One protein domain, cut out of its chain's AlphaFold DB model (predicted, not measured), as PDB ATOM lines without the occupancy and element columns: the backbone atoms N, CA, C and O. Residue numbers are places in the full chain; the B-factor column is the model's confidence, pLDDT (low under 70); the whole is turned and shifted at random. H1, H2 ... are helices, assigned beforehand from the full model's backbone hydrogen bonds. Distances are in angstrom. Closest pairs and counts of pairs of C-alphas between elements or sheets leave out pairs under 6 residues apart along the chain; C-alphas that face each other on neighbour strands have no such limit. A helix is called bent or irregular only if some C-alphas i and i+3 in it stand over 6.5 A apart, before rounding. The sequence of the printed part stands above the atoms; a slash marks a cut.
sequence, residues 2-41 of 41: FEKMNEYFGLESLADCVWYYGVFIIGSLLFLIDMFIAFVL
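This is residues 2 to 41 of the 41 residues of the protein "DUF3961 domain-containing protein" of Bacillus sp. HUB-I-004 (UniProt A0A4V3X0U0). One long, straight helix, H2, makes nearly the whole length of a rod, and a short helix, H1, is set crosswise near its first end, joined to it by residues 10 to 13. Beyond this small head, residues 22 to 41, of which 22 to 40 belong to H2, stick out free as a long arm. The printed part has 40 residues with two named helices, H1 then H2 along the chain, and no named strand; the class is all helix. It is only just extended, close to loose, with a radius of gyration of the C-alphas of 13.9 A, and the C-alphas span 43 by 17 by 10 A.

Begin with H1, residues 2 to 9, and go on through a tight link of 4 residues to H2, residues 14 to 40. The two helices are close but not clearly touching, with 1 pair of C-alphas within 8 A. Look at Asn 6 and Cys 17: their C-alphas, the closest of the two helices, are 7.2 A apart. The lines of H1 and H2 are about perpendicular, at 86 degrees, and their centres are 18.5 A apart. In H1 and H2 every O i to N i+4 pair is within hydrogen-bond range.

Find C-alpha 2 at (-24.936, 72.378, -26.396); from there H1 runs 10.5 A to C-alpha 9 at (-34.458, 68.055, -25.853). Then find C-alpha 14 at (-29.824, 70.614, -37.614), where H2 begins; it runs 38.4 A to C-alpha 40 at (-37.562, 102.123, -17.096) and is not bent.

The two C-alphas farthest apart are those of Glu 12 and Leu 41, at 42.6 A. The printed part has no cut and ends at Leu 41, the chain's last residue. In the B-factor column the mean pLDDT of the printed part is 92.2, and no printed residue is under 70.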
ATOM      1  N   PHE A   2     -23.882  72.544 -25.387       70.44
ATOM      2  CA  PHE A   2     -24.936  72.378 -26.396       70.44
ATOM      3  C   PHE A   2     -25.283  70.918 -26.727       70.44
ATOM      4  O   PHE A   2     -26.460  70.604 -26.778       70.44
ATOM      5  N   GLU A   3     -24.314  70.000 -26.838       77.88
ATOM      6  CA  GLU A   3     -24.618  68.573 -27.096       77.88
ATOM      7  C   GLU A   3     -25.516  67.933 -26.028       77.88
ATOM      8  O   GLU A   3     -26.503  67.297 -26.372       77.88
ATOM      9  N   LYS A   4     -25.246  68.170 -24.736       84.62
ATOM     10  CA  LYS A   4     -26.104  67.666 -23.647       84.62
ATOM     11  C   LYS A   4     -27.512  68.261 -23.672       84.62
ATOM     12  O   LYS A   4     -28.455  67.598 -23.264       84.62
ATOM     13  N   MET A   5     -27.653  69.516 -24.103       84.31
ATOM     14  CA  MET A   5     -28.970  70.135 -24.262       84.31
ATOM     15  C   MET A   5     -29.701  69.565 -25.474       84.31
ATOM     16  O   MET A   5     -30.880  69.254 -25.369       84.31
ATOM     17  N   ASN A   6     -29.000  69.375 -26.590       89.25
ATOM     18  CA  ASN A   6     -29.568  68.757 -27.781       89.25
ATOM     19  C   ASN A   6     -30.077  67.350 -27.467       89.25
ATOM     20  O   ASN A   6     -31.211  67.034 -27.796       89.25
ATOM     21  N   GLU A   7     -29.292  66.548 -26.749       90.31
ATOM     22  CA  GLU A   7     -29.693  65.207 -26.317       90.31
ATOM     23  C   GLU A   7     -30.887  65.243 -25.346       90.31
ATOM     24  O   GLU A   7     -31.839  64.487 -25.508       90.31
ATOM     25  N   TYR A   8     -30.898  66.171 -24.380       89.81
ATOM     26  CA  TYR A   8     -32.008  66.330 -23.430       89.81
ATOM     27  C   TYR A   8     -33.334  66.719 -24.103       89.81
ATOM     28  O   TYR A   8     -34.394  66.240 -23.706       89.81
ATOM     29  N   PHE A   9     -33.282  67.592 -25.111       88.12
ATOM     30  CA  PHE A   9     -34.458  68.055 -25.853       88.12
ATOM     31  C   PHE A   9     -34.773  67.200 -27.092       88.12
ATOM     32  O   PHE A   9     -35.726  67.512 -27.801       88.12
ATOM     33  N   GLY A  10     -34.006  66.134 -27.353       91.56
ATOM     34  CA  GLY A  10     -34.200  65.262 -28.517       91.56
ATOM     35  C   GLY A  10     -33.972  65.966 -29.859       91.56
ATOM     36  O   GLY A  10     -34.654  65.673 -30.836       91.56
ATOM     37  N   LEU A  11     -33.054  66.935 -29.914       92.56
ATOM     38  CA  LEU A  11     -32.726  67.686 -31.128       92.56
ATOM     39  C   LEU A  11     -31.742  66.872 -31.978       92.56
ATOM     40  O   LEU A  11     -30.525  66.997 -31.836       92.56
ATOM     41  N   GLU A  12     -32.283  66.017 -32.841       91.06
ATOM     42  CA  GLU A  12     -31.502  65.074 -33.649       91.06
ATOM     43  C   GLU A  12     -31.032  65.675 -34.979       91.06
ATOM     44  O   GLU A  12     -29.955  65.335 -35.473       91.06
ATOM     45  N   SER A  13     -31.813  66.593 -35.562       92.88
ATOM     46  CA  SER A  13     -31.457  67.257 -36.814       92.88
ATOM     47  C   SER A  13     -30.984  68.698 -36.605       92.88
ATOM     48  O   SER A  13     -31.331  69.385 -35.639       92.88
ATOM     49  N   LEU A  14     -30.212  69.202 -37.575       90.56
ATOM     50  CA  LEU A  14     -29.824  70.614 -37.614       90.56
ATOM     51  C   LEU A  14     -31.057  71.531 -37.649       90.56
ATOM     52  O   LEU A  14     -31.041  72.599 -37.044       90.56
ATOM     53  N   ALA A  15     -32.123  71.110 -38.335       92.69
ATOM     54  CA  ALA A  15     -33.361  71.874 -38.430       92.69
ATOM     55  C   ALA A  15     -34.039  72.020 -37.059       92.69
ATOM     56  O   ALA A  15     -34.447  73.127 -36.714       92.69
ATOM     57  N   ASP A  16     -34.073  70.950 -36.258       91.44
ATOM     58  CA  ASP A  16     -34.634  70.972 -34.899       91.44
ATOM     59  C   ASP A  16     -33.825  71.889 -33.986       91.44
ATOM     60  O   ASP A  16     -34.388  72.698 -33.250       91.44
ATOM     61  N   CYS A  17     -32.494  71.833 -34.092       91.19
ATOM     62  CA  CYS A  17     -31.613  72.737 -33.360       91.19
ATOM     63  C   CYS A  17     -31.889  74.203 -33.726       91.19
ATOM     64  O   CYS A  17     -32.059  75.040 -32.841       91.19
ATOM     65  N   VAL A  18     -31.956  74.524 -35.021       93.44
ATOM     66  CA  VAL A  18     -32.210  75.895 -35.494       93.44
ATOM     67  C   VAL A  18     -33.577  76.391 -35.027       93.44
ATOM     68  O   VAL A  18     -33.680  77.526 -34.565       93.44
ATOM     69  N   TRP A  19     -34.607  75.546 -35.089       93.81
ATOM     70  CA  TRP A  19     -35.941  75.889 -34.601       93.81
ATOM     71  C   TRP A  19     -35.956  76.138 -33.095       93.81
ATOM     72  O   TRP A  19     -36.409  77.191 -32.648       93.81
ATOM     73  N   TYR A  20     -35.426  75.198 -32.314       93.69
ATOM     74  CA  TYR A  20     -35.434  75.274 -30.859       93.69
ATOM     75  C   TYR A  20     -34.651  76.488 -30.349       93.69
ATOM     76  O   TYR A  20     -35.188  77.322 -29.616       93.69
ATOM     77  N   TYR A  21     -33.396  76.639 -30.784       93.38
ATOM     78  CA  TYR A  21     -32.563  77.765 -30.362       93.38
ATOM     79  C   TYR A  21     -33.066  79.095 -30.924       93.38
ATOM     80  O   TYR A  21     -32.999  80.106 -30.227       93.38
ATOM     81  N   GLY A  22     -33.622  79.105 -32.139       94.44
ATOM     82  CA  GLY A  22     -34.240  80.293 -32.725       94.44
ATOM     83  C   GLY A  22     -35.403  80.809 -31.880       94.44
ATOM     84  O   GLY A  22     -35.416  81.978 -31.494       94.44
ATOM     85  N   VAL A  23     -36.343  79.931 -31.517       95.88
ATOM     86  CA  VAL A  23     -37.476  80.286 -30.646       95.88
ATOM     87  C   VAL A  23     -36.993  80.717 -29.261       95.88
ATOM     88  O   VAL A  23     -37.463  81.728 -28.739       95.88
ATOM     89  N   PHE A  24     -36.025  80.003 -28.685       94.56
ATOM     90  CA  PHE A  24     -35.470  80.328 -27.372       94.56
ATOM     91  C   PHE A  24     -34.838  81.730 -27.329       94.56
ATOM     92  O   PHE A  24     -35.077  82.490 -26.388       94.56
ATOM     93  N   ILE A  25     -34.074  82.101 -28.362       96.31
ATOM     94  CA  ILE A  25     -33.445  83.424 -28.473       96.31
ATOM     95  C   ILE A  25     -34.505  84.519 -28.618       96.31
ATOM     96  O   ILE A  25     -34.450  85.514 -27.896       96.31
ATOM     97  N   ILE A  26     -35.485  84.336 -29.510       97.62
ATOM     98  CA  ILE A  26     -36.548  85.329 -29.730       97.62
ATOM     99  C   ILE A  26     -37.373  85.522 -28.452       97.62
ATOM    100  O   ILE A  26     -37.598  86.657 -28.037       97.62
ATOM    101  N   GLY A  27     -37.776  84.432 -27.794       97.50
ATOM    102  CA  GLY A  27     -38.534  84.494 -26.544       97.50
ATOM    103  C   GLY A  27     -37.762  85.197 -25.427       97.50
ATOM    104  O   GLY A  27     -38.312  86.058 -24.744       97.50
ATOM    105  N   SER A  28     -36.468  84.897 -25.292       97.12
ATOM    106  CA  SER A  28     -35.602  85.547 -24.301       97.12
ATOM    107  C   SER A  28     -35.443  87.046 -24.572       97.12
ATOM    108  O   SER A  28     -35.482  87.842 -23.638       97.12
ATOM    109  N   LEU A  29     -35.306  87.455 -25.838       98.00
ATOM    110  CA  LEU A  29     -35.231  88.871 -26.214       98.00
ATOM    111  C   LEU A  29     -36.524  89.619 -25.892       98.00
ATOM    112  O   LEU A  29     -36.463  90.703 -25.321       98.00
ATOM    113  N   LEU A  30     -37.682  89.043 -26.222       97.94
ATOM    114  CA  LEU A  30     -38.976  89.653 -25.913       97.94
ATOM    115  C   LEU A  30     -39.169  89.820 -24.404       97.94
ATOM    116  O   LEU A  30     -39.567  90.893 -23.961       97.94
ATOM    117  N   PHE A  31     -38.821  88.799 -23.619       97.44
ATOM    118  CA  PHE A  31     -38.861  88.875 -22.160       97.44
ATOM    119  C   PHE A  31     -37.936  89.966 -21.607       97.44
ATOM    120  O   PHE A  31     -38.332  90.729 -20.730       97.44
ATOM    121  N   LEU A  32     -36.711  90.077 -22.130       97.50
ATOM    122  CA  LEU A  32     -35.772  91.118 -21.709       97.50
ATOM    123  C   LEU A  32     -36.265  92.522 -22.065       97.50
ATOM    124  O   LEU A  32     -36.091  93.436 -21.266       97.50
ATOM    125  N   ILE A  33     -36.882  92.697 -23.236       97.31
ATOM    126  CA  ILE A  33     -37.493  93.970 -23.636       97.31
ATOM    127  C   ILE A  33     -38.634  94.325 -22.683       97.31
ATOM    128  O   ILE A  33     -38.683  95.454 -22.205       97.31
ATOM    129  N   ASP A  34     -39.512  93.372 -22.371       97.44
ATOM    130  CA  ASP A  34     -40.631  93.582 -21.449       97.44
ATOM    131  C   ASP A  34     -40.144  93.968 -20.043       97.44
ATOM    132  O   ASP A  34     -40.550  94.996 -19.500       97.44
ATOM    133  N   MET A  35     -39.166  93.232 -19.504       97.44
ATOM    134  CA  MET A  35     -38.522  93.574 -18.234       97.44
ATOM    135  C   MET A  35     -37.839  94.943 -18.264       97.44
ATOM    136  O   MET A  35     -37.885  95.672 -17.275       97.44
ATOM    137  N   PHE A  36     -37.188  95.298 -19.373       96.94
ATOM    138  CA  PHE A  36     -36.540  96.599 -19.523       96.94
ATOM    139  C   PHE A  36     -37.564  97.732 -19.532       96.94
ATOM    140  O   PHE A  36     -37.362  98.731 -18.847       96.94
ATOM    141  N   ILE A  37     -38.678  97.564 -20.249       96.69
ATOM    142  CA  ILE A  37     -39.784  98.525 -20.238       96.69
ATOM    143  C   ILE A  37     -40.316  98.682 -18.813       96.69
ATOM    144  O   ILE A  37     -40.396  99.807 -18.339       96.69
ATOM    145  N   ALA A  38     -40.594  97.579 -18.113       95.88
ATOM    146  CA  ALA A  38     -41.098  97.603 -16.738       95.88
ATOM    147  C   ALA A  38     -40.111  98.202 -15.718       95.88
ATOM    148  O   ALA A  38     -40.516  98.635 -14.645       95.88
ATOM    149  N   PHE A  39     -38.809  98.181 -16.013       94.50
ATOM    150  CA  PHE A  39     -37.789  98.790 -15.163       94.50
ATOM    151  C   PHE A  39     -37.624 100.296 -15.420       94.50
ATOM    152  O   PHE A  39     -37.284 101.041 -14.503       94.50
ATOM    153  N   VAL A  40     -37.803 100.736 -16.668       91.38
ATOM    154  CA  VAL A  40     -37.562 102.123 -17.096       91.38
ATOM    155  C   VAL A  40     -38.810 103.005 -16.984       91.38
ATOM    156  O   VAL A  40     -38.664 104.200 -16.717       91.38
ATOM    157  N   LEU A  41     -40.001 102.448 -17.217       73.94
ATOM    158  CA  LEU A  41     -41.293 103.141 -17.186       73.94
ATOM    159  C   LEU A  41     -42.041 102.853 -15.879       73.94
ATOM    160  O   LEU A  41     -42.551 103.829 -15.286       73.94
TER     161      LEU A  41